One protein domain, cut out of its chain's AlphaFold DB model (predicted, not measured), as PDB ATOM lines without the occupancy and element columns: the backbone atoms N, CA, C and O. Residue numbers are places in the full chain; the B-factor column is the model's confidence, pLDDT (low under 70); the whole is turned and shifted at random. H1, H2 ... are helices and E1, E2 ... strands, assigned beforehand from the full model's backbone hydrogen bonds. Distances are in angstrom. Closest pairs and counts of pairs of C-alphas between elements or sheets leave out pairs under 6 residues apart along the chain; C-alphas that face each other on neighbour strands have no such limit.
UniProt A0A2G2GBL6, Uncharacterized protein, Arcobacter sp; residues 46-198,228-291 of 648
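This is residues 46 to 198 and 228 to 291 of the 648 residues of an uncharacterized protein of Arcobacter sp (UniProt A0A2G2GBL6). A long, twisted sheet of six strands, E2 to E7, with H2 on one face and H3 on the opposite face, meets at one end a small sheet of E1, E9 and E8, the two only partly face to face as a sandwich with their strands crossed. H1, H4 and H5 gather at the small sheet's end, where residues 255 to 261 stick out. The printed part has 217 residues with five named helices and nine named strands, in the order H1 E1 H2 E2 E3 E4 E5 E6 H3 E7 E8 E9 H4 H5. The small sheet has the order E1 E9 E8, all antiparallel, and the large one is branched with antiparallel neighbours; the class is mixed, helices and strands. The whole is loose and elongated, with a radius of gyration of the C-alphas of 21.0 A and spans of 64 by 40 by 33 A.

H1 is residues 46 to 51, from C-alpha 46 at (-21.187, -16.625, 18.248). E1 is 57 to 62, H2 63 to 82 (27.4 A), E2 90 to 94 and E3 98 to 102. E4 is 105 to 116 (32.7 A), E5 121 to 135 (41.2 A) and E6 139 to 154 (39.7 A); they bend by 53, 54 and 61 degrees at residues 113, 125 and 151. H3 is 167 to 187 (30.1 A), E7 190 to 193, E8 229 to 235 and E9 238 to 244. H4 is 259 to 277 (26.8 A), and H5, 282 to 285, ends with C-alpha 285 at (-4.385, -18.499, 9.833).

E3 E4 E5 E6 form a meander, each strand the antiparallel neighbour of the one before, with N 108 and O 129 of E4 and E5 2.9 A apart and N 132 and O 143 of E5 and E6 2.8 A apart, within hydrogen-bond range. E2 and E3 lie on one side of E4, E5 on the other side. E7 is antiparallel to E6. H3 is on this sheet at a height over the sheet of 6.8 A. H2 and H3 only just touch, with 3 pairs of C-alphas within 8 A, the closest Phe 81 and Glu 184 at 7.5 A. In the small sheet, N 59 of E1 and O 241 of E9 are 2.8 A apart, and N 231 of E8 and O 242 of E9 2.8 A. H1 is on it at a height over the sheet of 9.5 A; H4 and H5 only graze it. Every O i to N i+4 pair is within hydrogen-bond range in H1 and H4, but 15 of 16 in H2 and 16 of 17 in H3; H5 is too short for such a pair.

The C-alphas farthest apart, of Lys 165 and Thr 276, are 65.8 A apart. Residues 199 to 227 are not printed, and C-alphas 198 and 228 are 16.1 A apart across this cut. The links E6 to H3 and E9 to H4 are long. The mean pLDDT of the printed part is 83.4, and residues 135 to 138, 156 to 166, 194 to 196 and 249 to 257 are under 70.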
ATOM      1  N   TYR A  46     -20.463 -17.228  19.368       83.94
ATOM      2  CA  TYR A  46     -21.187 -16.625  18.248       83.94
ATOM      3  C   TYR A  46     -21.729 -15.244  18.617       83.94
ATOM      4  O   TYR A  46     -21.554 -14.292  17.867       83.94
ATOM      5  N   LYS A  47     -22.340 -15.114  19.801       80.25
ATOM      6  CA  LYS A  47     -22.834 -13.826  20.296       80.25
ATOM      7  C   LYS A  47     -21.707 -12.801  20.412       80.25
ATOM      8  O   LYS A  47     -21.893 -11.667  19.994       80.25
ATOM      9  N   LEU A  48     -20.565 -13.189  20.978       80.56
ATOM     10  CA  LEU A  48     -19.417 -12.293  21.085       80.56
ATOM     11  C   LEU A  48     -18.892 -11.888  19.703       80.56
ATOM     12  O   LEU A  48     -18.566 -10.725  19.514       80.56
ATOM     13  N   LEU A  49     -18.863 -12.807  18.730       85.69
ATOM     14  CA  LEU A  49     -18.471 -12.491  17.353       85.69
ATOM     15  C   LEU A  49     -19.443 -11.495  16.698       85.69
ATOM     16  O   LEU A  49     -18.995 -10.525  16.101       85.69
ATOM     17  N   ASP A  50     -20.755 -11.681  16.873       81.62
ATOM     18  CA  ASP A  50     -21.806 -10.761  16.395       81.62
ATOM     19  C   ASP A  50     -21.716  -9.357  17.032       81.62
ATOM     20  O   ASP A  50     -22.195  -8.367  16.471       81.62
ATOM     21  N   GLU A  51     -21.146  -9.261  18.234       81.88
ATOM     22  CA  GLU A  51     -20.918  -7.998  18.938       81.88
ATOM     23  C   GLU A  51     -19.638  -7.275  18.461       81.88
ATOM     24  O   GLU A  51     -19.493  -6.069  18.698       81.88
ATOM     25  N   MET A  52     -18.733  -7.964  17.751       84.44
ATOM     26  CA  MET A  52     -17.541  -7.368  17.136       84.44
ATOM     27  C   MET A  52     -17.907  -6.696  15.804       84.44
ATOM     28  O   MET A  52     -18.309  -7.348  14.846       84.44
ATOM     29  N   GLN A  53     -17.715  -5.376  15.691       85.06
ATOM     30  CA  GLN A  53     -17.960  -4.658  14.424       85.06
ATOM     31  C   GLN A  53     -16.821  -4.806  13.399       85.06
ATOM     32  O   GLN A  53     -16.987  -4.461  12.225       85.06
ATOM     33  N   SER A  54     -15.643  -5.229  13.854       88.94
ATOM     34  CA  SER A  54     -14.470  -5.513  13.028       88.94
ATOM     35  C   SER A  54     -13.563  -6.518  13.721       88.94
ATOM     36  O   SER A  54     -13.523  -6.570  14.951       88.94
ATOM     37  N   ILE A  55     -12.795  -7.272  12.935       91.31
ATOM     38  CA  ILE A  55     -11.641  -8.020  13.436       91.31
ATOM     39  C   ILE A  55     -10.391  -7.188  13.133       91.31
ATOM     40  O   ILE A  55      -9.967  -7.076  11.985       91.31
ATOM     41  N   ASP A  56      -9.810  -6.595  14.173       91.94
ATOM     42  CA  ASP A  56      -8.640  -5.716  14.059       91.94
ATOM     43  C   ASP A  56      -7.325  -6.485  14.271       91.94
ATOM     44  O   ASP A  56      -6.285  -6.097  13.737       91.94
ATOM     45  N   ALA A  57      -7.378  -7.590  15.022       91.56
ATOM     46  CA  ALA A  57      -6.250  -8.465  15.335       91.56
ATOM     47  C   ALA A  57      -6.670  -9.942  15.394       91.56
ATOM     48  O   ALA A  57      -7.785 -10.244  15.812       91.56
ATOM     49  N   ALA A  58      -5.798 -10.858  14.977       92.44
ATOM     50  CA  ALA A  58      -6.024 -12.300  15.048       92.44
ATOM     51  C   ALA A  58      -4.714 -13.016  15.386       92.44
ATOM     52  O   ALA A  58      -3.779 -13.004  14.593       92.44
ATOM     53  N   LEU A  59      -4.646 -13.638  16.561       90.69
ATOM     54  CA  LEU A  59      -3.551 -14.516  16.967       90.69
ATOM     55  C   LEU A  59      -4.025 -15.961  16.862       90.69
ATOM     56  O   LEU A  59      -5.042 -16.315  17.450       90.69
ATOM     57  N   TYR A  60      -3.274 -16.803  16.169       92.75
ATOM     58  CA  TYR A  60      -3.424 -18.246  16.238       92.75
ATOM     59  C   TYR A  60      -2.210 -18.862  16.922       92.75
ATOM     60  O   TYR A  60      -1.066 -18.592  16.559       92.75
ATOM     61  N   LEU A  61      -2.481 -19.719  17.899       91.19
ATOM     62  CA  LEU A  61      -1.499 -20.580  18.536       91.19
ATOM     63  C   LEU A  61      -1.868 -22.019  18.218       91.19
ATOM     64  O   LEU A  61      -2.949 -22.492  18.587       91.19
ATOM     65  N   ASN A  62      -0.969 -22.725  17.537       92.75
ATOM     66  CA  ASN A  62      -1.120 -24.159  17.369       92.75
ATOM     67  C   ASN A  62      -1.089 -24.849  18.747       92.75
ATOM     68  O   ASN A  62      -0.663 -24.283  19.756       92.75
ATOM     69  N   LYS A  63      -1.577 -26.090  18.800       92.69
ATOM     70  CA  LYS A  63      -1.668 -26.837  20.058       92.69
ATOM     71  C   LYS A  63      -0.323 -26.943  20.792       92.69
ATOM     72  O   LYS A  63      -0.322 -26.889  22.018       92.69
ATOM     73  N   VAL A  64       0.780 -27.116  20.062       91.19
ATOM     74  CA  VAL A  64       2.124 -27.286  20.637       91.19
ATOM     75  C   VAL A  64       2.558 -25.998  21.332       91.19
ATOM     76  O   VAL A  64       2.733 -26.003  22.544       91.19
ATOM     77  N   ASP A  65       2.575 -24.884  20.604       89.88
ATOM     78  CA  ASP A  65       2.990 -23.576  21.115       89.88
ATOM     79  C   ASP A  65       2.092 -23.109  22.261       89.88
ATOM     80  O   ASP A  65       2.575 -22.585  23.261       89.88
ATOM     81  N   PHE A  66       0.781 -23.347  22.163       89.69
ATOM     82  CA  PHE A  66      -0.129 -23.071  23.270       89.69
ATOM     83  C   PHE A  66       0.224 -23.900  24.516       89.69
ATOM     84  O   PHE A  66       0.304 -23.351  25.610       89.69
ATOM     85  N   THR A  67       0.465 -25.204  24.356       90.62
ATOM     86  CA  THR A  67       0.830 -26.098  25.470       90.62
ATOM     87  C   THR A  67       2.150 -25.678  26.115       90.62
ATOM     88  O   THR A  67       2.256 -25.697  27.339       90.62
ATOM     89  N   ASP A  68       3.129 -25.258  25.316       89.12
ATOM     90  CA  ASP A  68       4.423 -24.787  25.807       89.12
ATOM     91  C   ASP A  68       4.282 -23.501  26.628       89.12
ATOM     92  O   ASP A  68       4.852 -23.405  27.716       89.12
ATOM     93  N   ILE A  69       3.465 -22.543  26.172       87.44
ATOM     94  CA  ILE A  69       3.197 -21.316  26.938       87.44
ATOM     95  C   ILE A  69       2.511 -21.641  28.266       87.44
ATOM     96  O   ILE A  69       2.901 -21.111  29.305       87.44
ATOM     97  N   ILE A  70       1.514 -22.531  28.256       88.94
ATOM     98  CA  ILE A  70       0.788 -22.879  29.483       88.94
ATOM     99  C   ILE A  70       1.687 -23.616  30.467       88.94
ATOM    100  O   ILE A  70       1.651 -23.302  31.650       88.94
ATOM    101  N   ASN A  71       2.529 -24.533  29.993       90.62
ATOM    102  CA  ASN A  71       3.489 -25.223  30.850       90.62
ATOM    103  C   ASN A  71       4.526 -24.275  31.458       90.62
ATOM    104  O   ASN A  71       4.901 -24.465  32.610       90.62
ATOM    105  N   HIS A  72       4.951 -23.242  30.726       88.06
ATOM    106  CA  HIS A  72       5.838 -22.219  31.275       88.06
ATOM    107  C   HIS A  72       5.174 -21.467  32.439       88.06
ATOM    108  O   HIS A  72       5.746 -21.380  33.522       88.06
ATOM    109  N   THR A  73       3.935 -20.995  32.264       88.44
ATOM    110  CA  THR A  73       3.218 -20.313  33.353       88.44
ATOM    111  C   THR A  73       2.854 -21.261  34.499       88.44
ATOM    112  O   THR A  73       2.864 -20.857  35.660       88.44
ATOM    113  N   PHE A  74       2.556 -22.526  34.191       91.12
ATOM    114  CA  PHE A  74       2.264 -23.544  35.194       91.12
ATOM    115  C   PHE A  74       3.493 -23.886  36.040       91.12
ATOM    116  O   PHE A  74       3.330 -24.055  37.239       91.12
ATOM    117  N   SER A  75       4.707 -23.884  35.476       90.12
ATOM    118  CA  SER A  75       5.951 -24.081  36.243       90.12
ATOM    119  C   SER A  75       6.053 -23.094  37.410       90.12
ATOM    120  O   SER A  75       6.216 -23.505  38.557       90.12
ATOM    121  N   ASN A  76       5.829 -21.804  37.140       87.75
ATOM    122  CA  ASN A  76       5.856 -20.756  38.166       87.75
ATOM    123  C   ASN A  76       4.791 -20.983  39.250       87.75
ATOM    124  O   ASN A  76       5.043 -20.764  40.432       87.75
ATOM    125  N   PHE A  77       3.592 -21.423  38.851       90.88
ATOM    126  CA  PHE A  77       2.540 -21.789  39.798       90.88
ATOM    127  C   PHE A  77       2.955 -22.987  40.660       90.88
ATOM    128  O   PHE A  77       2.777 -22.961  41.873       90.88
ATOM    129  N   THR A  78       3.525 -24.029  40.053       91.00
ATOM    130  CA  THR A  78       3.922 -25.238  40.778       91.00
ATOM    131  C   THR A  78       5.045 -24.965  41.766       91.00
ATOM    132  O   THR A  78       4.964 -25.438  42.893       91.00
ATOM    133  N   GLU A  79       6.032 -24.141  41.402       89.44
ATOM    134  CA  GLU A  79       7.095 -23.700  42.312       89.44
ATOM    135  C   GLU A  79       6.510 -22.986  43.533       89.44
ATOM    136  O   GLU A  79       6.836 -23.336  44.665       89.44
ATOM    137  N   HIS A  80       5.571 -22.059  43.323       89.12
ATOM    138  CA  HIS A  80       4.857 -21.411  44.421       89.12
ATOM    139  C   HIS A  80       4.090 -22.420  45.287       89.12
ATOM    140  O   HIS A  80       4.205 -22.396  46.511       89.12
ATOM    141  N   PHE A  81       3.355 -23.337  44.657       90.12
ATOM    142  CA  PHE A  81       2.548 -24.339  45.349       90.12
ATOM    143  C   PHE A  81       3.395 -25.293  46.203       90.12
ATOM    144  O   PHE A  81       2.985 -25.660  47.300       90.12
ATOM    145  N   THR A  82       4.591 -25.671  45.737       85.94
ATOM    146  CA  THR A  82       5.505 -26.552  46.489       85.94
ATOM    147  C   THR A  82       6.021 -25.951  47.794       85.94
ATOM    148  O   THR A  82       6.453 -26.693  48.672       85.94
ATOM    149  N   LEU A  83       5.963 -24.624  47.935       84.06
ATOM    150  CA  LEU A  83       6.414 -23.896  49.122       84.06
ATOM    151  C   LEU A  83       5.303 -23.695  50.164       84.06
ATOM    152  O   LEU A  83       5.566 -23.130  51.224       84.06
ATOM    153  N   LEU A  84       4.070 -24.110  49.865       84.06
ATOM    154  CA  LEU A  84       2.944 -23.962  50.778       84.06
ATOM    155  C   LEU A  84       2.998 -25.012  51.884       84.06
ATOM    156  O   LEU A  84       3.178 -26.201  51.624       84.06
ATOM    157  N   ASP A  85       2.781 -24.560  53.115       78.25
ATOM    158  CA  ASP A  85       2.623 -25.441  54.266       78.25
ATOM    159  C   ASP A  85       1.159 -25.895  54.355       78.25
ATOM    160  O   ASP A  85       0.249 -25.077  54.527       78.25
ATOM    161  N   ALA A  86       0.918 -27.194  54.176       79.75
ATOM    162  CA  ALA A  86      -0.412 -27.789  54.192       79.75
ATOM    163  C   ALA A  86      -0.470 -28.930  55.223       79.75
ATOM    164  O   ALA A  86       0.386 -29.803  55.219       79.75
ATOM    165  N   PRO A  87      -1.502 -28.995  56.083       74.00
ATOM    166  CA  PRO A  87      -1.502 -29.869  57.263       74.00
ATOM    167  C   PRO A  87      -1.768 -31.365  56.984       74.00
ATOM    168  O   PRO A  87      -1.957 -32.131  57.927       74.00
ATOM    169  N   ALA A  88      -1.881 -31.780  55.718       84.06
ATOM    170  CA  ALA A  88      -2.306 -33.134  55.341       84.06
ATOM    171  C   ALA A  88      -1.489 -33.765  54.202       84.06
ATOM    172  O   ALA A  88      -1.693 -34.944  53.891       84.06
ATOM    173  N   PHE A  89      -0.628 -32.984  53.555       89.19
ATOM    174  CA  PHE A  89       0.251 -33.440  52.495       89.19
ATOM    175  C   PHE A  89       1.496 -32.557  52.431       89.19
ATOM    176  O   PHE A  89       1.422 -31.354  52.678       89.19
ATOM    177  N   SER A  90       2.602 -33.127  51.971       88.69
ATOM    178  CA  SER A  90       3.855 -32.407  51.767       88.69
ATOM    179  C   SER A  90       4.540 -32.805  50.462       88.69
ATOM    180  O   SER A  90       4.157 -33.765  49.789       88.69
ATOM    181  N   LYS A  91       5.544 -32.008  50.069       88.12
ATOM    182  CA  LYS A  91       6.397 -32.222  48.885       88.12
ATOM    183  C   LYS A  91       5.612 -32.517  47.594       88.12
ATOM    184  O   LYS A  91       5.888 -33.521  46.935       88.12
ATOM    185  N   PRO A  92       4.628 -31.685  47.210       91.69
ATOM    186  CA  PRO A  92       3.905 -31.922  45.972       91.69
ATOM    187  C   PRO A  92       4.833 -31.721  44.767       91.69
ATOM    188  O   PRO A  92       5.562 -30.736  44.693       91.69
ATOM    189  N   LEU A  93       4.775 -32.630  43.799       91.38
ATOM    190  CA  LEU A  93       5.475 -32.548  42.522       91.38
ATOM    191  C   LEU A  93       4.469 -32.643  41.379       91.38
ATOM    192  O   LEU A  93       3.501 -33.402  41.431       91.38
ATOM    193  N   PHE A  94       4.721 -31.886  40.314       93.62
ATOM    194  CA  PHE A  94       3.855 -31.838  39.143       93.62
ATOM    195  C   PHE A  94       4.646 -32.129  37.870       93.62
ATOM    196  O   PHE A  94       5.731 -31.596  37.639       93.62
ATOM    197  N   GLY A  95       4.068 -32.962  37.013       91.50
ATOM    198  CA  GLY A  95       4.505 -33.151  35.642       91.50
ATOM    199  C   GLY A  95       4.011 -32.037  34.718       91.50
ATOM    200  O   GLY A  95       3.291 -31.117  35.106       91.50
ATOM    201  N   ARG A  96       4.366 -32.143  33.435       92.06
ATOM    202  CA  ARG A  96       3.880 -31.213  32.404       92.06
ATOM    203  C   ARG A  96       2.395 -31.431  32.113       92.06
ATOM    204  O   ARG A  96       1.936 -32.568  31.993       92.06
ATOM    205  N   MET A  97       1.668 -30.340  31.884       91.88
ATOM    206  CA  MET A  97       0.292 -30.369  31.402       91.88
ATOM    207  C   MET A  97       0.220 -30.943  29.986       91.88
ATOM    208  O   MET A  97       0.833 -30.438  29.041       91.88
ATOM    209  N   LYS A  98      -0.606 -31.976  29.828       93.50
ATOM    210  CA  LYS A  98      -0.983 -32.575  28.546       93.50
ATOM    211  C   LYS A  98      -2.322 -31.985  28.110       93.50
ATOM    212  O   LYS A  98      -3.376 -32.425  28.566       93.50
ATOM    213  N   ILE A  99      -2.286 -30.978  27.238       92.62
ATOM    214  CA  ILE A  99      -3.485 -30.257  26.785       92.62
ATOM    215  C   ILE A  99      -4.262 -31.071  25.740       92.62
ATOM    216  O   ILE A  99      -3.699 -31.681  24.827       92.62
ATOM    217  N   ASN A 100      -5.587 -31.024  25.823       91.88
ATOM    218  CA  ASN A 100      -6.534 -31.522  24.839       91.88
ATOM    219  C   ASN A 100      -7.494 -30.397  24.422       91.88
ATOM    220  O   ASN A 100      -8.081 -29.721  25.266       91.88
ATOM    221  N   LEU A 101      -7.649 -30.204  23.110       90.25
ATOM    222  CA  LEU A 101      -8.480 -29.153  22.523       90.25
ATOM    223  C   LEU A 101      -9.598 -29.808  21.719       90.25
ATOM    224  O   LEU A 101      -9.347 -30.452  20.695       90.25
ATOM    225  N   LYS A 102     -10.840 -29.672  22.180       82.56
ATOM    226  CA  LYS A 102     -11.989 -30.281  21.508       82.56
ATOM    227  C   LYS A 102     -13.271 -29.542  21.857       82.56
ATOM    228  O   LYS A 102     -13.473 -29.170  23.003       82.56
ATOM    229  N   ASP A 103     -14.157 -29.367  20.876       75.69
ATOM    230  CA  ASP A 103     -15.532 -28.898  21.104       75.69
ATOM    231  C   ASP A 103     -15.635 -27.554  21.859       75.69
ATOM    232  O   ASP A 103     -16.465 -27.402  22.751       75.69
ATOM    233  N   GLN A 104     -14.786 -26.579  21.508       80.62
ATOM    234  CA  GLN A 104     -14.641 -25.290  22.208       80.62
ATOM    235  C   GLN A 104     -14.144 -25.386  23.668       80.62
ATOM    236  O   GLN A 104     -14.181 -24.401  24.401       80.62
ATOM    237  N   LYS A 105     -13.665 -26.558  24.102       85.00
ATOM    238  CA  LYS A 105     -13.128 -26.799  25.444       85.00
ATOM    239  C   LYS A 105     -11.614 -26.965  25.399       85.00
ATOM    240  O   LYS A 105     -11.061 -27.583  24.484       85.00
ATOM    241  N   VAL A 106     -10.970 -26.446  26.438       89.56
ATOM    242  CA  VAL A 106      -9.566 -26.693  26.751       89.56
ATOM    243  C   VAL A 106      -9.541 -27.548  28.010       89.56
ATOM    244  O   VAL A 106     -10.082 -27.164  29.046       89.56
ATOM    245  N   GLN A 107      -8.963 -28.735  27.905       90.81
ATOM    246  CA  GLN A 107      -8.799 -29.662  29.020       90.81
ATOM    247  C   GLN A 107      -7.323 -30.005  29.156       90.81
ATOM    248  O   GLN A 107      -6.611 -30.020  28.153       90.81
ATOM    249  N   SER A 108      -6.859 -30.303  30.359       92.38
ATOM    250  CA  SER A 108      -5.523 -30.850  30.569       92.38
ATOM    251  C   SER A 108      -5.560 -32.077  31.454       92.38
ATOM    252  O   SER A 108      -6.484 -32.276  32.243       92.38
ATOM    253  N   ARG A 109      -4.520 -32.893  31.299       92.88
ATOM    254  CA  ARG A 109      -4.128 -33.903  32.270       92.88
ATOM    255  C   ARG A 109      -2.739 -33.568  32.796       92.88
ATOM    256  O   ARG A 109      -1.848 -33.286  31.993       92.88
ATOM    257  N   VAL A 110      -2.560 -33.616  34.108       93.38
ATOM    258  CA  VAL A 110      -1.283 -33.346  34.777       93.38
ATOM    259  C   VAL A 110      -0.964 -34.527  35.669       93.38
ATOM    260  O   VAL A 110      -1.770 -34.876  36.524       93.38
ATOM    261  N   ASP A 111       0.180 -35.159  35.452       92.56
ATOM    262  CA  ASP A 111       0.649 -36.201  36.362       92.56
ATOM    263  C   ASP A 111       1.208 -35.515  37.624       92.56
ATOM    264  O   ASP A 111       1.787 -34.433  37.519       92.56
ATOM    265  N   PHE A 112       1.008 -36.086  38.807       92.75
ATOM    266  CA  PHE A 112       1.458 -35.488  40.069       92.75
ATOM    267  C   PHE A 112       1.934 -36.550  41.060       92.75
ATOM    268  O   PHE A 112       1.547 -37.720  40.959       92.75
ATOM    269  N   SER A 113       2.710 -36.112  42.050       91.56
ATOM    270  CA  SER A 113       2.931 -36.859  43.285       91.56
ATOM    271  C   SER A 113       2.903 -35.957  44.517       91.56
ATOM    272  O   SER A 113       3.061 -34.744  44.403       91.56
ATOM    273  N   PHE A 114       2.621 -36.527  45.689       91.88
ATOM    274  CA  PHE A 114       2.788 -35.858  46.984       91.88
ATOM    275  C   PHE A 114       2.915 -36.887  48.115       91.88
ATOM    276  O   PHE A 114       2.456 -38.024  47.985       91.88
ATOM    277  N   GLU A 115       3.494 -36.485  49.245       90.38
ATOM    278  CA  GLU A 115       3.602 -37.298  50.457       90.38
ATOM    279  C   GLU A 115       2.384 -37.081  51.367       90.38
ATOM    280  O   GLU A 115       2.010 -35.948  51.658       90.38
ATOM    281  N   VAL A 116       1.737 -38.158  51.816       88.12
ATOM    282  CA  VAL A 116       0.694 -38.082  52.852       88.12
ATOM    283  C   VAL A 116       1.369 -38.061  54.219       88.12
ATOM    284  O   VAL A 116       1.834 -39.104  54.677       88.12
ATOM    285  N   ASP A 117       1.356 -36.916  54.902       84.94
ATOM    286  CA  ASP A 117       2.102 -36.698  56.157       84.94
ATOM    287  C   ASP A 117       1.746 -37.699  57.264       84.94
ATOM    288  O   ASP A 117       2.593 -38.158  58.020       84.94
ATOM    289  N   SER A 118       0.473 -38.094  57.350       84.19
ATOM    290  CA  SER A 118       0.015 -39.077  58.346       84.19
ATOM    291  C   SER A 118       0.503 -40.508  58.082       84.19
ATOM    292  O   SER A 118       0.419 -41.359  58.967       84.19
ATOM    293  N   LEU A 119       0.986 -40.789  56.869       82.69
ATOM    294  CA  LEU A 119       1.427 -42.112  56.429       82.69
ATOM    295  C   LEU A 119       2.916 -42.157  56.065       82.69
ATOM    296  O   LEU A 119       3.441 -43.264  55.945       82.69
ATOM    297  N   ASN A 120       3.572 -41.003  55.887       83.69
ATOM    298  CA  ASN A 120       4.919 -40.861  55.317       83.69
ATOM    299  C   ASN A 120       5.095 -41.712  54.049       83.69
ATOM    300  O   ASN A 120       6.035 -42.499  53.925       83.69
ATOM    301  N   ARG A 121       4.108 -41.642  53.148       85.44
ATOM    302  CA  ARG A 121       4.101 -42.376  51.876       85.44
ATOM    303  C   ARG A 121       3.769 -41.458  50.727       85.44
ATOM    304  O   ARG A 121       2.866 -40.628  50.842       85.44
ATOM    305  N   GLU A 122       4.452 -41.674  49.613       88.12
ATOM    306  CA  GLU A 122       4.246 -40.899  48.401       88.12
ATOM    307  C   GLU A 122       3.157 -41.529  47.536       88.12
ATOM    308  O   GLU A 122       3.126 -42.743  47.308       88.12
ATOM    309  N   ILE A 123       2.249 -40.691  47.051       87.31
ATOM    310  CA  ILE A 123       1.144 -41.076  46.185       87.31
ATOM    311  C   ILE A 123       1.356 -40.457  44.819       87.31
ATOM    312  O   ILE A 123       1.633 -39.269  44.716       87.31
ATOM    313  N   PHE A 124       1.147 -41.262  43.783       88.50
ATOM    314  CA  PHE A 124       1.244 -40.870  42.385       88.50
ATOM    315  C   PHE A 124      -0.122 -40.966  41.723       88.50
ATOM    316  O   PHE A 124      -0.873 -41.923  41.947       88.50
ATOM    317  N   GLY A 125      -0.427 -40.009  40.858       89.06
ATOM    318  CA  GLY A 125      -1.674 -40.014  40.114       89.06
ATOM    319  C   GLY A 125      -1.696 -39.000  38.986       89.06
ATOM    320  O   GLY A 125      -0.671 -38.447  38.582       89.06
ATOM    321  N   HIS A 126      -2.900 -38.732  38.497       90.62
ATOM    322  CA  HIS A 126      -3.146 -37.693  37.515       90.62
ATOM    323  C   HIS A 126      -4.377 -36.850  37.846       90.62
ATOM    324  O   HIS A 126      -5.390 -37.335  38.349       90.62
ATOM    325  N   LEU A 127      -4.268 -35.563  37.534       90.75
ATOM    326  CA  LEU A 127      -5.303 -34.550  37.667       90.75
ATOM    327  C   LEU A 127      -5.909 -34.277  36.300       90.75
ATOM    328  O   LEU A 127      -5.170 -34.040  35.341       90.75
ATOM    329  N   SER A 128      -7.234 -34.232  36.223       89.50
ATOM    330  CA  SER A 128      -7.937 -33.664  35.074       89.50
ATOM    331  C   SER A 128      -8.349 -32.231  35.397       89.50
ATOM    332  O   SER A 128      -9.017 -31.977  36.402       89.50
ATOM    333  N   ALA A 129      -7.989 -31.296  34.522       89.44
ATOM    334  CA  ALA A 129      -8.367 -29.894  34.642       89.44
ATOM    335  C   ALA A 129      -9.210 -29.436  33.449       89.44
ATOM    336  O   ALA A 129      -8.911 -29.739  32.288       89.44
ATOM    337  N   ARG A 130     -10.255 -28.654  33.727       88.56
ATOM    338  CA  ARG A 130     -10.967 -27.853  32.729       88.56
ATOM    339  C   ARG A 130     -10.469 -26.421  32.783       88.56
ATOM    340  O   ARG A 130     -10.351 -25.822  33.848       88.56
ATOM    341  N   HIS A 131     -10.242 -25.858  31.607       88.00
ATOM    342  CA  HIS A 131      -9.761 -24.499  31.457       88.00
ATOM    343  C   HIS A 131     -10.819 -23.643  30.768       88.00
ATOM    344  O   HIS A 131     -11.293 -23.968  29.675       88.00
ATOM    345  N   THR A 132     -11.170 -22.533  31.407       83.88
ATOM    346  CA  THR A 132     -12.016 -21.494  30.830       83.88
ATOM    347  C   THR A 132     -11.149 -20.327  30.406       83.88
ATOM    348  O   THR A 132     -10.317 -19.820  31.156       83.88
ATOM    349  N   LEU A 133     -11.362 -19.917  29.168       82.00
ATOM    350  CA  LEU A 133     -10.610 -18.877  28.505       82.00
ATOM    351  C   LEU A 133     -11.303 -17.531  28.698       82.00
ATOM    352  O   LEU A 133     -12.401 -17.331  28.179       82.00
ATOM    353  N   GLN A 134     -10.665 -16.611  29.421       78.12
ATOM    354  CA  GLN A 134     -11.197 -15.275  29.661       78.12
ATOM    355  C   GLN A 134     -10.276 -14.196  29.092       78.12
ATOM    356  O   GLN A 134      -9.084 -14.120  29.387       78.12
ATOM    357  N   ALA A 135     -10.860 -13.320  28.280       69.44
ATOM    358  CA  ALA A 135     -10.183 -12.162  27.720       69.44
ATOM    359  C   ALA A 135     -10.162 -10.981  28.706       69.44
ATOM    360  O   ALA A 135     -11.208 -10.556  29.197       69.44
ATOM    361  N   GLY A 136      -8.975 -10.418  28.940       66.06
ATOM    362  CA  GLY A 136      -8.760  -9.117  29.578       66.06
ATOM    363  C   GLY A 136      -8.166  -8.092  28.600       66.06
ATOM    364  O   GLY A 136      -8.026  -8.346  27.404       66.06
ATOM    365  N   LYS A 137      -7.785  -6.906  29.098       64.69
ATOM    366  CA  LYS A 137      -7.066  -5.900  28.293       64.69
ATOM    367  C   LYS A 137      -5.609  -6.342  28.109       64.69
ATOM    368  O   LYS A 137      -4.819  -6.203  29.034       64.69
ATOM    369  N   ASN A 138      -5.277  -6.870  26.928       63.94
ATOM    370  CA  ASN A 138      -3.940  -7.361  26.525       63.94
ATOM    371  C   ASN A 138      -3.402  -8.559  27.332       63.94
ATOM    372  O   ASN A 138      -2.251  -8.961  27.186       63.94
ATOM    373  N   ILE A 139      -4.240  -9.166  28.169       71.38
ATOM    374  CA  ILE A 139      -3.932 -10.412  28.863       71.38
ATOM    375  C   ILE A 139      -5.059 -11.397  28.627       71.38
ATOM    376  O   ILE A 139      -6.230 -11.026  28.527       71.38
ATOM    377  N   PHE A 140      -4.689 -12.659  28.567       74.94
ATOM    378  CA  PHE A 140      -5.616 -13.753  28.486       74.94
ATOM    379  C   PHE A 140      -5.427 -14.632  29.708       74.94
ATOM    380  O   PHE A 140      -4.336 -15.136  29.965       74.94
ATOM    381  N   VAL A 141      -6.485 -14.753  30.497       80.00
ATOM    382  CA  VAL A 141      -6.460 -15.501  31.747       80.00
ATOM    383  C   VAL A 141      -7.110 -16.848  31.497       80.00
ATOM    384  O   VAL A 141      -8.196 -16.947  30.922       80.00
ATOM    385  N   ILE A 142      -6.419 -17.894  31.922       84.31
ATOM    386  CA  ILE A 142      -6.889 -19.263  31.869       84.31
ATOM    387  C   ILE A 142      -7.307 -19.653  33.274       84.31
ATOM    388  O   ILE A 142      -6.500 -20.061  34.113       84.31
ATOM    389  N   HIS A 143      -8.607 -19.534  33.512       86.25
ATOM    390  CA  HIS A 143      -9.208 -20.024  34.737       86.25
ATOM    391  C   HIS A 143      -9.214 -21.541  34.691       86.25
ATOM    392  O   HIS A 143      -9.850 -22.145  33.827       86.25
ATOM    393  N   THR A 144      -8.473 -22.144  35.605       88.06
ATOM    394  CA  THR A 144      -8.302 -23.589  35.674       88.06
ATOM    395  C   THR A 144      -9.101 -24.109  36.853       88.06
ATOM    396  O   THR A 144      -9.009 -23.558  37.943       88.06
ATOM    397  N   ASN A 145      -9.890 -25.150  36.618       87.25
ATOM    398  CA  ASN A 145     -10.556 -25.902  37.668       87.25
ATOM    399  C   ASN A 145     -10.109 -27.355  37.570       87.25
ATOM    400  O   ASN A 145     -10.253 -27.973  36.513       87.25
ATOM    401  N   PHE A 146      -9.568 -27.891  38.655       86.69
ATOM    402  CA  PHE A 146      -9.227 -29.300  38.762       86.69
ATOM    403  C   PHE A 146     -10.472 -30.051  39.229       86.69
ATOM    404  O   PHE A 146     -10.973 -29.818  40.329       86.69
ATOM    405  N   ASP A 147     -11.013 -30.898  38.355       77.88
ATOM    406  CA  ASP A 147     -12.322 -31.532  38.559       77.88
ATOM    407  C   ASP A 147     -12.214 -32.969  39.070       77.88
ATOM    408  O   ASP A 147     -13.136 -33.469  39.711       77.88
ATOM    409  N   GLU A 148     -11.106 -33.644  38.764       80.75
ATOM    410  CA  GLU A 148     -10.929 -35.068  39.031       80.75
ATOM    411  C   GLU A 148      -9.472 -35.366  39.388       80.75
ATOM    412  O   GLU A 148      -8.547 -34.888  38.727       80.75
ATOM    413  N   ILE A 149      -9.293 -36.183  40.428       84.44
ATOM    414  CA  ILE A 149      -8.019 -36.796  40.797       84.44
ATOM    415  C   ILE A 149      -8.177 -38.302  40.649       84.44
ATOM    416  O   ILE A 149      -9.075 -38.889  41.254       84.44
ATOM    417  N   VAL A 150      -7.277 -38.926  39.898       82.75
ATOM    418  CA  VAL A 150      -7.180 -40.381  39.796       82.75
ATOM    419  C   VAL A 150      -5.844 -40.808  40.383       82.75
ATOM    420  O   VAL A 150      -4.791 -40.338  39.954       82.75
ATOM    421  N   LEU A 151      -5.896 -41.673  41.393       83.31
ATOM    422  CA  LEU A 151      -4.707 -42.222  42.039       83.31
ATOM    423  C   LEU A 151      -4.260 -43.476  41.295       83.31
ATOM    424  O   LEU A 151      -5.068 -44.376  41.069       83.31
ATOM    425  N   ASP A 152      -2.976 -43.541  40.962       79.69
ATOM    426  CA  ASP A 152      -2.403 -44.636  40.186       79.69
ATOM    427  C   ASP A 152      -1.574 -45.580  41.077       79.69
ATOM    428  O   ASP A 152      -1.731 -46.802  40.991       79.69
ATOM    429  N   ARG A 153      -0.674 -45.047  41.923       81.06
ATOM    430  CA  ARG A 153       0.315 -45.846  42.684       81.06
ATOM    431  C   ARG A 153       0.707 -45.224  44.027       81.06
ATOM    432  O   ARG A 153       0.531 -44.028  44.237       81.06
ATOM    433  N   ILE A 154       1.297 -46.043  44.899       78.06
ATOM    434  CA  ILE A 154       1.982 -45.641  46.137       78.06
ATOM    435  C   ILE A 154       3.454 -46.074  46.046       78.06
ATOM    436  O   ILE A 154       3.736 -47.178  45.569       78.06
ATOM    437  N   ASP A 155       4.380 -45.230  46.508       78.56
ATOM    438  CA  ASP A 155       5.831 -45.491  46.536       78.56
ATOM    439  C   ASP A 155       6.371 -45.966  45.157       78.56
ATOM    440  O   ASP A 155       7.050 -46.993  45.055       78.56
ATOM    441  N   GLU A 156       5.962 -45.286  44.073       69.31
ATOM    442  CA  GLU A 156       6.287 -45.517  42.642       69.31
ATOM    443  C   GLU A 156       5.878 -46.876  42.023       69.31
ATOM    444  O   GLU A 156       5.720 -47.009  40.801       69.31
ATOM    445  N   THR A 157       5.666 -47.901  42.845       66.88
ATOM    446  CA  THR A 157       5.682 -49.310  42.422       66.88
ATOM    447  C   THR A 157       4.448 -50.099  42.843       66.88
ATOM    448  O   THR A 157       4.106 -51.077  42.174       66.88
ATOM    449  N   ARG A 158       3.749 -49.695  43.913       66.19
ATOM    450  CA  ARG A 158       2.629 -50.466  44.472       66.19
ATOM    451  C   ARG A 158       1.288 -49.967  43.925       66.19
ATOM    452  O   ARG A 158       1.012 -48.771  44.041       66.19
ATOM    453  N   PRO A 159       0.438 -50.839  43.349       65.50
ATOM    454  CA  PRO A 159      -0.927 -50.461  42.999       65.50
ATOM    455  C   PRO A 159      -1.726 -50.146  44.271       65.50
ATOM    456  O   PRO A 159      -1.435 -50.666  45.349       65.50
ATOM    457  N   LEU A 160      -2.738 -49.290  44.146       66.25
ATOM    458  CA  LEU A 160      -3.623 -48.947  45.256       66.25
ATOM    459  C   LEU A 160      -4.460 -50.185  45.649       66.25
ATOM    460  O   LEU A 160      -5.422 -50.528  44.965       66.25
ATOM    461  N   GLU A 161      -4.083 -50.895  46.714       60.66
ATOM    462  CA  GLU A 161      -4.850 -52.044  47.218       60.66
ATOM    463  C   GLU A 161      -6.103 -51.585  47.985       60.66
ATOM    464  O   GLU A 161      -6.053 -50.669  48.805       60.66
ATOM    465  N   ASP A 162      -7.236 -52.257  47.765       56.81
ATOM    466  CA  ASP A 162      -8.565 -51.863  48.268       56.81
ATOM    467  C   ASP A 162      -8.797 -52.092  49.786       56.81
ATOM    468  O   ASP A 162      -9.926 -51.981  50.266       56.81
ATOM    469  N   ASN A 163      -7.756 -52.402  50.573       53.09
ATOM    470  CA  ASN A 163      -7.895 -52.868  51.961       53.09
ATOM    471  C   ASN A 163      -7.800 -51.731  53.016       53.09
ATOM    472  O   ASN A 163      -6.867 -50.928  53.065       53.09
ATOM    473  N   THR A 164      -8.817 -51.653  53.875       53.72
ATOM    474  CA  THR A 164      -9.385 -50.434  54.488       53.72
ATOM    475  C   THR A 164      -8.850 -50.035  55.875       53.72
ATOM    476  O   THR A 164      -9.559 -50.134  56.874       53.72
ATOM    477  N   LYS A 165      -7.639 -49.468  55.954       57.38
ATOM    478  CA  LYS A 165      -7.265 -48.571  57.084       57.38
ATOM    479  C   LYS A 165      -6.635 -47.245  56.659       57.38
ATOM    480  O   LYS A 165      -6.866 -46.232  57.302       57.38
ATOM    481  N   ASN A 166      -5.927 -47.223  55.531       67.81
ATOM    482  CA  ASN A 166      -5.260 -46.011  55.041       67.81
ATOM    483  C   ASN A 166      -6.119 -45.213  54.043       67.81
ATOM    484  O   ASN A 166      -5.801 -44.068  53.745       67.81
ATOM    485  N   LYS A 167      -7.224 -45.789  53.544       73.00
ATOM    486  CA  LYS A 167      -8.087 -45.190  52.508       73.00
ATOM    487  C   LYS A 167      -8.714 -43.866  52.951       73.00
ATOM    488  O   LYS A 167      -8.787 -42.946  52.149       73.00
ATOM    489  N   GLU A 168      -9.119 -43.752  54.216       75.81
ATOM    490  CA  GLU A 168      -9.697 -42.516  54.765       75.81
ATOM    491  C   GLU A 168      -8.654 -41.403  54.911       75.81
ATOM    492  O   GLU A 168      -8.928 -40.259  54.553       75.81
ATOM    493  N   LEU A 169      -7.440 -41.741  55.361       78.50
ATOM    494  CA  LEU A 169      -6.325 -40.796  55.478       78.50
ATOM    495  C   LEU A 169      -5.871 -40.296  54.103       78.50
ATOM    496  O   LEU A 169      -5.725 -39.092  53.902       78.50
ATOM    497  N   ILE A 170      -5.745 -41.205  53.132       81.25
ATOM    498  CA  ILE A 170      -5.435 -40.868  51.738       81.25
ATOM    499  C   ILE A 170      -6.553 -40.013  51.134       81.25
ATOM    500  O   ILE A 170      -6.275 -38.980  50.536       81.25
ATOM    501  N   ALA A 171      -7.822 -40.389  51.316       81.75
ATOM    502  CA  ALA A 171      -8.950 -39.612  50.802       81.75
ATOM    503  C   ALA A 171      -9.022 -38.201  51.413       81.75
ATOM    504  O   ALA A 171      -9.310 -37.241  50.697       81.75
ATOM    505  N   SER A 172      -8.732 -38.059  52.712       83.75
ATOM    506  CA  SER A 172      -8.638 -36.761  53.389       83.75
ATOM    507  C   SER A 172      -7.507 -35.906  52.809       83.75
ATOM    508  O   SER A 172      -7.747 -34.767  52.407       83.75
ATOM    509  N   ALA A 173      -6.305 -36.478  52.666       85.50
ATOM    510  CA  ALA A 173      -5.147 -35.795  52.089       85.50
ATOM    511  C   ALA A 173      -5.388 -35.368  50.632       85.50
ATOM    512  O   ALA A 173      -5.140 -34.220  50.282       85.50
ATOM    513  N   VAL A 174      -5.974 -36.239  49.804       87.31
ATOM    514  CA  VAL A 174      -6.345 -35.940  48.409       87.31
ATOM    515  C   VAL A 174      -7.396 -34.833  48.328       87.31
ATOM    516  O   VAL A 174      -7.293 -33.945  47.483       87.31
ATOM    517  N   LYS A 175      -8.402 -34.847  49.210       87.00
ATOM    518  CA  LYS A 175      -9.415 -33.785  49.269       87.00
ATOM    519  C   LYS A 175      -8.799 -32.451  49.687       87.00
ATOM    520  O   LYS A 175      -9.138 -31.429  49.093       87.00
ATOM    521  N   SER A 176      -7.902 -32.465  50.675       88.00
ATOM    522  CA  SER A 176      -7.151 -31.281  51.098       88.00
ATOM    523  C   SER A 176      -6.279 -30.757  49.959       88.00
ATOM    524  O   SER A 176      -6.354 -29.579  49.638       88.00
ATOM    525  N   PHE A 177      -5.532 -31.634  49.287       90.06
ATOM    526  CA  PHE A 177      -4.691 -31.305  48.138       90.06
ATOM    527  C   PHE A 177      -5.489 -30.674  46.997       90.06
ATOM    528  O   PHE A 177      -5.153 -29.581  46.551       90.06
ATOM    529  N   LEU A 178      -6.594 -31.299  46.568       89.06
ATOM    530  CA  LEU A 178      -7.450 -30.757  45.510       89.06
ATOM    531  C   LEU A 178      -8.066 -29.406  45.895       89.06
ATOM    532  O   LEU A 178      -8.206 -28.523  45.048       89.06
ATOM    533  N   HIS A 179      -8.468 -29.251  47.159       89.31
ATOM    534  CA  HIS A 179      -9.029 -28.000  47.653       89.31
ATOM    535  C   HIS A 179      -7.985 -26.883  47.639       89.31
ATOM    536  O   HIS A 179      -8.239 -25.847  47.028       89.31
ATOM    537  N   THR A 180      -6.810 -27.113  48.233       90.25
ATOM    538  CA  THR A 180      -5.702 -26.151  48.231       90.25
ATOM    539  C   THR A 180      -5.297 -25.807  46.800       90.25
ATOM    540  O   THR A 180      -5.201 -24.635  46.459       90.25
ATOM    541  N   LEU A 181      -5.169 -26.800  45.915       90.25
ATOM    542  CA  LEU A 181      -4.835 -26.586  44.506       90.25
ATOM    543  C   LEU A 181      -5.834 -25.662  43.795       90.25
ATOM    544  O   LEU A 181      -5.429 -24.731  43.103       90.25
ATOM    545  N   ASN A 182      -7.137 -25.893  43.984       89.12
ATOM    546  CA  ASN A 182      -8.178 -25.057  43.389       89.12
ATOM    547  C   ASN A 182      -8.262 -23.656  44.020       89.12
ATOM    548  O   ASN A 182      -8.615 -22.712  43.321       89.12
ATOM    549  N   VAL A 183      -7.939 -23.488  45.306       89.75
ATOM    550  CA  VAL A 183      -7.858 -22.159  45.941       89.75
ATOM    551  C   VAL A 183      -6.672 -21.373  45.383       89.75
ATOM    552  O   VAL A 183      -6.825 -20.229  44.958       89.75
ATOM    553  N   GLU A 184      -5.504 -22.001  45.302       91.00
ATOM    554  CA  GLU A 184      -4.281 -21.319  44.887       91.00
ATOM    555  C   GLU A 184      -4.266 -20.984  43.402       91.00
ATOM    556  O   GLU A 184      -3.835 -19.899  43.018       91.00
ATOM    557  N   ILE A 185      -4.804 -21.850  42.541       89.31
ATOM    558  CA  ILE A 185      -4.886 -21.555  41.103       89.31
ATOM    559  C   ILE A 185      -5.869 -20.411  40.794       89.31
ATOM    560  O   ILE A 185      -5.794 -19.803  39.728       89.31
ATOM    561  N   ILE A 186      -6.791 -20.091  41.713       87.25
ATOM    562  CA  ILE A 186      -7.637 -18.890  41.620       87.25
ATOM    563  C   ILE A 186      -6.825 -17.639  41.976       87.25
ATOM    564  O   ILE A 186      -6.972 -16.616  41.304       87.25
ATOM    565  N   ASN A 187      -5.963 -17.724  42.994       86.94
ATOM    566  CA  ASN A 187      -5.103 -16.622  43.436       86.94
ATOM    567  C   ASN A 187      -3.958 -16.341  42.449       86.94
ATOM    568  O   ASN A 187      -3.604 -15.186  42.215       86.94
ATOM    569  N   MET A 188      -3.416 -17.390  41.831       88.88
ATOM    570  CA  MET A 188      -2.336 -17.340  40.851       88.88
ATOM    571  C   MET A 188      -2.765 -18.049  39.553       88.88
ATOM    572  O   MET A 188      -2.292 -19.144  39.241       88.88
ATOM    573  N   PRO A 189      -3.687 -17.447  38.776       86.44
ATOM    574  CA  PRO A 189      -4.211 -18.075  37.574       86.44
ATOM    575  C   PRO A 189      -3.149 -18.175  36.484       86.44
ATOM    576  O   PRO A 189      -2.244 -17.344  36.369       86.44
ATOM    577  N   LEU A 190      -3.311 -19.167  35.612       88.38
ATOM    578  CA  LEU A 190      -2.450 -19.310  34.447       88.38
ATOM    579  C   LEU A 190      -2.756 -18.182  33.465       88.38
ATOM    580  O   LEU A 190      -3.884 -18.021  33.004       88.38
ATOM    581  N   VAL A 191      -1.748 -17.383  33.147       82.88
ATOM    582  CA  VAL A 191      -1.868 -16.239  32.246       82.88
ATOM    583  C   VAL A 191      -1.069 -16.450  30.968       82.88
ATOM    584  O   VAL A 191       0.084 -16.877  30.985       82.88
ATOM    585  N   LEU A 192      -1.694 -16.087  29.855       78.81
ATOM    586  CA  LEU A 192      -1.060 -15.816  28.576       78.81
ATOM    587  C   LEU A 192      -1.032 -14.292  28.422       78.81
ATOM    588  O   LEU A 192      -2.053 -13.654  28.152       78.81
ATOM    589  N   LYS A 193       0.137 -13.689  28.637       72.38
ATOM    590  CA  LYS A 193       0.339 -12.265  28.354       72.38
ATOM    591  C   LYS A 193       0.541 -12.115  26.853       72.38
ATOM    592  O   LYS A 193       1.418 -12.755  26.285       72.38
ATOM    593  N   VAL A 194      -0.291 -11.299  26.217       66.44
ATOM    594  CA  VAL A 194      -0.150 -11.001  24.795       66.44
ATOM    595  C   VAL A 194       0.227  -9.533  24.694       66.44
ATOM    596  O   VAL A 194      -0.646  -8.662  24.669       66.44
ATOM    597  N   ASP A 195       1.532  -9.251  24.687       65.31
ATOM    598  CA  ASP A 195       1.991  -7.897  24.395       65.31
ATOM    599  C   ASP A 195       1.816  -7.626  22.901       65.31
ATOM    600  O   ASP A 195       2.608  -8.030  22.051       65.31
ATOM    601  N   MET A 196       0.693  -6.990  22.584       65.31
ATOM    602  CA  MET A 196       0.327  -6.617  21.223       65.31
ATOM    603  C   MET A 196       0.866  -5.248  20.835       65.31
ATOM    604  O   MET A 196       0.539  -4.773  19.739       65.31
ATOM    605  N   ASN A 197       1.635  -4.583  21.709       74.31
ATOM    606  CA  ASN A 197       2.218  -3.302  21.372       74.31
ATOM    607  C   ASN A 197       3.395  -3.469  20.410       74.31
ATOM    608  O   ASN A 197       4.556  -3.481  20.793       74.31
ATOM    609  N   ILE A 198       3.061  -3.558  19.130       77.31
ATOM    610  CA  ILE A 198       4.017  -3.680  18.026       77.31
ATOM    611  C   ILE A 198       4.581  -2.335  17.557       77.31
ATOM    612  O   ILE A 198       5.398  -2.309  16.641       77.31
ATOM    613  N   ASP A 228      -9.969  -3.215  22.808       74.56
ATOM    614  CA  ASP A 228     -10.984  -3.037  23.850       74.56
ATOM    615  C   ASP A 228     -11.606  -4.375  24.274       74.56
ATOM    616  O   ASP A 228     -12.041  -4.512  25.417       74.56
ATOM    617  N   SER A 229     -11.598  -5.379  23.391       77.19
ATOM    618  CA  SER A 229     -12.069  -6.733  23.696       77.19
ATOM    619  C   SER A 229     -11.345  -7.791  22.867       77.19
ATOM    620  O   SER A 229     -10.866  -7.503  21.764       77.19
ATOM    621  N   TYR A 230     -11.293  -9.013  23.405       80.25
ATOM    622  CA  TYR A 230     -10.847 -10.196  22.679       80.25
ATOM    623  C   TYR A 230     -11.892 -11.310  22.752       80.25
ATOM    624  O   TYR A 230     -12.574 -11.474  23.763       80.25
ATOM    625  N   LEU A 231     -11.968 -12.099  21.687       86.56
ATOM    626  CA  LEU A 231     -12.807 -13.280  21.560       86.56
ATOM    627  C   LEU A 231     -11.921 -14.520  21.382       86.56
ATOM    628  O   LEU A 231     -11.253 -14.639  20.351       86.56
ATOM    629  N   PRO A 232     -11.917 -15.458  22.343       87.50
ATOM    630  CA  PRO A 232     -11.289 -16.753  22.147       87.50
ATOM    631  C   PRO A 232     -12.177 -17.711  21.347       87.50
ATOM    632  O   PRO A 232     -13.384 -17.813  21.569       87.50
ATOM    633  N   TYR A 233     -11.550 -18.478  20.462       88.56
ATOM    634  CA  TYR A 233     -12.145 -19.581  19.717       88.56
ATOM    635  C   TYR A 233     -11.210 -20.793  19.764       88.56
ATOM    636  O   TYR A 233     -10.036 -20.705  19.401       88.56
ATOM    637  N   VAL A 234     -11.723 -21.947  20.195       88.69
ATOM    638  CA  VAL A 234     -10.913 -23.159  20.388       88.69
ATOM    639  C   VAL A 234     -11.225 -24.192  19.312       88.69
ATOM    640  O   VAL A 234     -12.328 -24.732  19.228       88.69
ATOM    641  N   SER A 235     -10.216 -24.514  18.509       86.62
ATOM    642  CA  SER A 235     -10.279 -25.553  17.482       86.62
ATOM    643  C   SER A 235      -9.494 -26.795  17.908       86.62
ATOM    644  O   SER A 235      -8.658 -26.743  18.806       86.62
ATOM    645  N   LYS A 236      -9.678 -27.913  17.197       85.94
ATOM    646  CA  LYS A 236      -8.843 -29.114  17.400       85.94
ATOM    647  C   LYS A 236      -7.354 -28.865  17.124       85.94
ATOM    648  O   LYS A 236      -6.509 -29.550  17.690       85.94
ATOM    649  N   LYS A 237      -7.037 -27.912  16.238       88.38
ATOM    650  CA  LYS A 237      -5.662 -27.597  15.821       88.38
ATOM    651  C   LYS A 237      -4.955 -26.645  16.794       88.38
ATOM    652  O   LYS A 237      -3.731 -26.566  16.778       88.38
ATOM    653  N   GLY A 238      -5.695 -25.879  17.593       91.50
ATOM    654  CA  GLY A 238      -5.144 -24.771  18.370       91.50
ATOM    655  C   GLY A 238      -6.191 -23.732  18.764       91.50
ATOM    656  O   GLY A 238      -7.392 -23.933  18.551       91.50
ATOM    657  N   ILE A 239      -5.727 -22.611  19.305       90.94
ATOM    658  CA  ILE A 239      -6.563 -21.522  19.818       90.94
ATOM    659  C   ILE A 239      -6.402 -20.295  18.931       90.94
ATOM    660  O   ILE A 239      -5.291 -19.930  18.561       90.94
ATOM    661  N   ILE A 240      -7.525 -19.669  18.599       91.31
ATOM    662  CA  ILE A 240      -7.589 -18.395  17.891       91.31
ATOM    663  C   ILE A 240      -8.078 -17.336  18.874       91.31
ATOM    664  O   ILE A 240      -9.092 -17.535  19.540       91.31
ATOM    665  N   LEU A 241      -7.379 -16.211  18.946       88.88
ATOM    666  CA  LEU A 241      -7.793 -15.021  19.674       88.88
ATOM    667  C   LEU A 241      -8.033 -13.899  18.670       88.88
ATOM    668  O   LEU A 241      -7.107 -13.466  17.987       88.88
ATOM    669  N   LEU A 242      -9.268 -13.420  18.591       89.69
ATOM    670  CA  LEU A 242      -9.636 -12.274  17.765       89.69
ATOM    671  C   LEU A 242      -9.708 -11.030  18.643       89.69
ATOM    672  O   LEU A 242     -10.240 -11.099  19.743       89.69
ATOM    673  N   GLY A 243      -9.196  -9.899  18.173       88.38
ATOM    674  CA  GLY A 243      -9.230  -8.618  18.874       88.38
ATOM    675  C   GLY A 243     -10.043  -7.578  18.112       88.38
ATOM    676  O   GLY A 243     -10.013  -7.541  16.879       88.38
ATOM    677  N   THR A 244     -10.749  -6.717  18.846       87.38
ATOM    678  CA  THR A 244     -11.430  -5.547  18.276       87.38
ATOM    679  C   THR A 244     -11.363  -4.327  19.188       87.38
ATOM    680  O   THR A 244     -11.367  -4.431  20.422       87.38
ATOM    681  N   LEU A 245     -11.344  -3.149  18.568       81.56
ATOM    682  CA  LEU A 245     -11.578  -1.859  19.214       81.56
ATOM    683  C   LEU A 245     -13.068  -1.477  19.225       81.56
ATOM    684  O   LEU A 245     -13.482  -0.611  19.989       81.56
ATOM    685  N   LYS A 246     -13.891  -2.059  18.346       77.38
ATOM    686  CA  LYS A 246     -15.290  -1.651  18.171       77.38
ATOM    687  C   LYS A 246     -16.241  -2.768  18.575       77.38
ATOM    688  O   LYS A 246     -16.427  -3.738  17.845       77.38
ATOM    689  N   HIS A 247     -16.898  -2.565  19.710       71.50
ATOM    690  CA  HIS A 247     -17.878  -3.492  20.260       71.50
ATOM    691  C   HIS A 247     -19.253  -2.824  20.341       71.50
ATOM    692  O   HIS A 247     -19.389  -1.725  20.886       71.50
ATOM    693  N   THR A 248     -20.294  -3.485  19.838       71.75
ATOM    694  CA  THR A 248     -21.690  -3.076  20.053       71.75
ATOM    695  C   THR A 248     -22.326  -3.898  21.154       71.75
ATOM    696  O   THR A 248     -22.084  -5.091  21.276       71.75
ATOM    697  N   ARG A 249     -23.183  -3.279  21.970       61.19
ATOM    698  CA  ARG A 249     -24.076  -4.022  22.870       61.19
ATOM    699  C   ARG A 249     -25.317  -4.438  22.087       61.19
ATOM    700  O   ARG A 249     -26.387  -3.860  22.271       61.19
ATOM    701  N   ASN A 250     -25.171  -5.381  21.160       57.75
ATOM    702  CA  ASN A 250     -26.330  -5.923  20.458       57.75
ATOM    703  C   ASN A 250     -27.130  -6.852  21.385       57.75
ATOM    704  O   ASN A 250     -26.585  -7.567  22.225       57.75
ATOM    705  N   LYS A 251     -28.465  -6.806  21.277       51.09
ATOM    706  CA  LYS A 251     -29.348  -7.676  22.065       51.09
ATOM    707  C   LYS A 251     -29.156  -9.133  21.641       51.09
ATOM    708  O   LYS A 251     -28.968  -9.433  20.469       51.09
ATOM    709  N   ALA A 252     -29.224 -10.014  22.638       50.34
ATOM    710  CA  ALA A 252     -28.883 -11.426  22.553       50.34
ATOM    711  C   ALA A 252     -29.456 -12.138  21.316       50.34
ATOM    712  O   ALA A 252     -30.672 -12.231  21.145       50.34
ATOM    713  N   TYR A 253     -28.556 -12.733  20.536       53.47
ATOM    714  CA  TYR A 253     -28.873 -13.727  19.521       53.47
ATOM    715  C   TYR A 253     -29.547 -14.938  20.193       53.47
ATOM    716  O   TYR A 253     -28.918 -15.681  20.950       53.47
ATOM    717  N   LYS A 254     -30.855 -15.121  19.977       53.09
ATOM    718  CA  LYS A 254     -31.609 -16.308  20.413       53.09
ATOM    719  C   LYS A 254     -31.996 -17.105  19.184       53.09
ATOM    720  O   LYS A 254     -33.058 -16.879  18.619       53.09
ATOM    721  N   ASN A 255     -31.166 -18.067  18.805       56.53
ATOM    722  CA  ASN A 255     -31.518 -18.978  17.728       56.53
ATOM    723  C   ASN A 255     -31.640 -20.413  18.239       56.53
ATOM    724  O   ASN A 255     -30.712 -20.980  18.816       56.53
ATOM    725  N   LYS A 256     -32.808 -21.025  18.000       58.41
ATOM    726  CA  LYS A 256     -33.072 -22.456  18.226       58.41
ATOM    727  C   LYS A 256     -32.459 -23.297  17.090       58.41
ATOM    728  O   LYS A 256     -33.118 -24.157  16.525       58.41
ATOM    729  N   ILE A 257     -31.199 -23.048  16.735       66.19
ATOM    730  CA  ILE A 257     -30.497 -23.795  15.682       66.19
ATOM    731  C   ILE A 257     -29.874 -25.069  16.281       66.19
ATOM    732  O   ILE A 257     -29.440 -25.069  17.438       66.19
ATOM    733  N   ASN A 258     -29.864 -26.162  15.509       74.69
ATOM    734  CA  ASN A 258     -29.127 -27.392  15.820       74.69
ATOM    735  C   ASN A 258     -27.614 -27.104  15.921       74.69
ATOM    736  O   ASN A 258     -27.068 -26.305  15.161       74.69
ATOM    737  N   LEU A 259     -26.936 -27.791  16.840       72.69
ATOM    738  CA  LEU A 259     -25.510 -27.658  17.130       72.69
ATOM    739  C   LEU A 259     -24.600 -27.764  15.890       72.69
ATOM    740  O   LEU A 259     -23.735 -26.911  15.715       72.69
ATOM    741  N   LYS A 260     -24.814 -28.744  14.996       77.69
ATOM    742  CA  LYS A 260     -23.976 -28.905  13.784       77.69
ATOM    743  C   LYS A 260     -24.066 -27.697  12.850       77.69
ATOM    744  O   LYS A 260     -23.069 -27.253  12.286       77.69
ATOM    745  N   THR A 261     -25.271 -27.161  12.690       81.06
ATOM    746  CA  THR A 261     -25.514 -25.982  11.855       81.06
ATOM    747  C   THR A 261     -24.894 -24.737  12.486       81.06
ATOM    748  O   THR A 261     -24.293 -23.942  11.774       81.06
ATOM    749  N   LEU A 262     -24.968 -24.598  13.813       79.88
ATOM    750  CA  LEU A 262     -24.350 -23.490  14.543       79.88
ATOM    751  C   LEU A 262     -22.820 -23.478  14.390       79.88
ATOM    752  O   LEU A 262     -22.247 -22.428  14.121       79.88
ATOM    753  N   GLU A 263     -22.160 -24.635  14.501       81.75
ATOM    754  CA  GLU A 263     -20.708 -24.749  14.280       81.75
ATOM    755  C   GLU A 263     -20.306 -24.350  12.859       81.75
ATOM    756  O   GLU A 263     -19.330 -23.617  12.668       81.75
ATOM    757  N   LYS A 264     -21.067 -24.815  11.860       85.69
ATOM    758  CA  LYS A 264     -20.824 -24.478  10.455       85.69
ATOM    759  C   LYS A 264     -20.978 -22.976  10.216       85.69
ATOM    760  O   LYS A 264     -20.097 -22.380   9.606       85.69
ATOM    761  N   LEU A 265     -22.052 -22.371  10.730       85.50
ATOM    762  CA  LEU A 265     -22.308 -20.934  10.610       85.50
ATOM    763  C   LEU A 265     -21.220 -20.103  11.290       85.50
ATOM    764  O   LEU A 265     -20.728 -19.158  10.687       85.50
ATOM    765  N   LEU A 266     -20.798 -20.480  12.502       85.31
ATOM    766  CA  LEU A 266     -19.716 -19.794  13.212       85.31
ATOM    767  C   LEU A 266     -18.408 -19.837  12.415       85.31
ATOM    768  O   LEU A 266     -17.737 -18.823  12.268       85.31
ATOM    769  N   THR A 267     -18.057 -21.008  11.883       87.44
ATOM    770  CA  THR A 267     -16.822 -21.200  11.107       87.44
ATOM    771  C   THR A 267     -16.865 -20.421   9.794       87.44
ATOM    772  O   THR A 267     -15.886 -19.773   9.428       87.44
ATOM    773  N   GLN A 268     -18.004 -20.451   9.100       89.50
ATOM    774  CA  GLN A 268     -18.212 -19.692   7.871       89.50
ATOM    775  C   GLN A 268     -18.120 -18.188   8.137       89.50
ATOM    776  O   GLN A 268     -17.374 -17.496   7.449       89.50
ATOM    777  N   ARG A 269     -18.806 -17.702   9.177       89.38
ATOM    778  CA  ARG A 269     -18.787 -16.291   9.557       89.38
ATOM    779  C   ARG A 269     -17.385 -15.824   9.930       89.38
ATOM    780  O   ARG A 269     -16.930 -14.802   9.431       89.38
ATOM    781  N   LEU A 270     -16.680 -16.607  10.746       90.12
ATOM    782  CA  LEU A 270     -15.295 -16.336  11.115       90.12
ATOM    783  C   LEU A 270     -14.404 -16.196   9.874       90.12
ATOM    784  O   LEU A 270     -13.600 -15.275   9.784       90.12
ATOM    785  N   ASN A 271     -14.561 -17.098   8.904       92.94
ATOM    786  CA  ASN A 271     -13.804 -17.054   7.660       92.94
ATOM    787  C   ASN A 271     -14.149 -15.825   6.797       92.94
ATOM    788  O   ASN A 271     -13.248 -15.186   6.258       92.94
ATOM    789  N   GLU A 272     -15.434 -15.478   6.681       92.75
ATOM    790  CA  GLU A 272     -15.904 -14.284   5.966       92.75
ATOM    791  C   GLU A 272     -15.357 -12.992   6.590       92.75
ATOM    792  O   GLU A 272     -14.845 -12.126   5.874       92.75
ATOM    793  N   ASP A 273     -15.402 -12.873   7.919       91.75
ATOM    794  CA  ASP A 273     -14.898 -11.699   8.632       91.75
ATOM    795  C   ASP A 273     -13.365 -11.587   8.505       91.75
ATOM    796  O   ASP A 273     -12.848 -10.511   8.194       91.75
ATOM    797  N   LEU A 274     -12.617 -12.691   8.641       93.44
ATOM    798  CA  LEU A 274     -11.160 -12.697   8.428       93.44
ATOM    799  C   LEU A 274     -10.781 -12.259   6.998       93.44
ATOM    800  O   LEU A 274      -9.900 -11.413   6.819       93.44
ATOM    801  N   LEU A 275     -11.485 -12.746   5.970       93.81
ATOM    802  CA  LEU A 275     -11.252 -12.341   4.577       93.81
ATOM    803  C   LEU A 275     -11.580 -10.859   4.348       93.81
ATOM    804  O   LEU A 275     -10.866 -10.141   3.632       93.81
ATOM    805  N   THR A 276     -12.655 -10.387   4.974       92.56
ATOM    806  CA  THR A 276     -13.127  -9.008   4.847       92.56
ATOM    807  C   THR A 276     -12.118  -8.034   5.450       92.56
ATOM    808  O   THR A 276     -11.632  -7.148   4.735       92.56
ATOM    809  N   TYR A 277     -11.759  -8.228   6.725       91.38
ATOM    810  CA  TYR A 277     -10.977  -7.267   7.510       91.38
ATOM    811  C   TYR A 277      -9.457  -7.462   7.427       91.38
ATOM    812  O   TYR A 277      -8.716  -6.482   7.541       91.38
ATOM    813  N   MET A 278      -8.984  -8.692   7.208       91.69
ATOM    814  CA  MET A 278      -7.553  -9.030   7.188       91.69
ATOM    815  C   MET A 278      -7.061  -9.575   5.850       91.69
ATOM    816  O   MET A 278      -5.857  -9.572   5.608       91.69
ATOM    817  N   GLY A 279      -7.964 -10.010   4.965       92.44
ATOM    818  CA  GLY A 279      -7.584 -10.589   3.671       92.44
ATOM    819  C   GLY A 279      -7.023 -12.005   3.770       92.44
ATOM    820  O   GLY A 279      -6.376 -12.459   2.836       92.44
ATOM    821  N   ILE A 280      -7.271 -12.700   4.882       92.94
ATOM    822  CA  ILE A 280      -6.822 -14.076   5.110       92.94
ATOM    823  C   ILE A 280      -8.024 -14.981   5.360       92.94
ATOM    824  O   ILE A 280      -9.033 -14.537   5.898       92.94
ATOM    825  N   ASN A 281      -7.917 -16.252   4.986       92.81
ATOM    826  CA  ASN A 281      -8.910 -17.259   5.351       92.81
ATOM    827  C   ASN A 281      -8.494 -17.999   6.635       92.81
ATOM    828  O   ASN A 281      -7.341 -17.941   7.073       92.81
ATOM    829  N   LEU A 282      -9.449 -18.711   7.235       90.75
ATOM    830  CA  LEU A 282      -9.251 -19.449   8.481       90.75
ATOM    831  C   LEU A 282      -8.177 -20.542   8.355       90.75
ATOM    832  O   LEU A 282      -7.400 -20.748   9.286       90.75
ATOM    833  N   ASP A 283      -8.102 -21.217   7.208       89.06
ATOM    834  CA  ASP A 283      -7.116 -22.275   6.975       89.06
ATOM    835  C   ASP A 283      -5.681 -21.737   6.927       89.06
ATOM    836  O   ASP A 283      -4.774 -22.360   7.477       89.06
ATOM    837  N   SER A 284      -5.477 -20.559   6.328       87.88
ATOM    838  CA  SER A 284      -4.173 -19.886   6.267       87.88
ATOM    839  C   SER A 284      -3.723 -19.448   7.655       87.88
ATOM    840  O   SER A 284      -2.582 -19.709   8.032       87.88
ATOM    841  N   LEU A 285      -4.638 -18.865   8.439       89.56
ATOM    842  CA  LEU A 285      -4.385 -18.499   9.833       89.56
ATOM    843  C   LEU A 285      -3.977 -19.725  10.669       89.56
ATOM    844  O   LEU A 285      -3.070 -19.641  11.487       89.56
ATOM    845  N   GLN A 286      -4.616 -20.877  10.440       89.06
ATOM    846  CA  GLN A 286      -4.371 -22.116  11.185       89.06
ATOM    847  C   GLN A 286      -3.178 -22.949  10.687       89.06
ATOM    848  O   GLN A 286      -2.964 -24.053  11.194       89.06
ATOM    849  N   LYS A 287      -2.415 -22.478   9.691       87.12
ATOM    850  CA  LYS A 287      -1.295 -23.243   9.121       87.12
ATOM    851  C   LYS A 287      -0.132 -23.363  10.109       87.12
ATOM    852  O   LYS A 287       0.368 -24.459  10.339       87.12
ATOM    853  N   TYR A 288       0.249 -22.243  10.718       88.25
ATOM    854  CA  TYR A 288       1.293 -22.138  11.738       88.25
ATOM    855  C   TYR A 288       0.910 -21.061  12.744       88.25
ATOM    856  O   TYR A 288       0.163 -20.144  12.394       88.25
ATOM    857  N   SER A 289       1.447 -21.140  13.964       90.81
ATOM    858  CA  SER A 289       1.255 -20.079  14.952       90.81
ATOM    859  C   SER A 289       1.695 -18.743  14.366       90.81
ATOM    860  O   SER A 289       2.823 -18.599  13.882       90.81
ATOM    861  N   SER A 290       0.767 -17.799  14.350       91.00
ATOM    862  CA  SER A 290       0.892 -16.553  13.611       91.00
ATOM    863  C   SER A 290       0.009 -15.486  14.232       91.00
ATOM    864  O   SER A 290      -0.996 -15.779  14.880       91.00
ATOM    865  N   TYR A 291       0.390 -14.235  14.024       91.00
ATOM    866  CA  TYR A 291      -0.381 -13.081  14.442       91.00
ATOM    867  C   TYR A 291      -0.629 -12.156  13.252       91.00
ATOM    868  O   TYR A 291       0.243 -11.955  12.419       91.00
TER     869      TYR A 291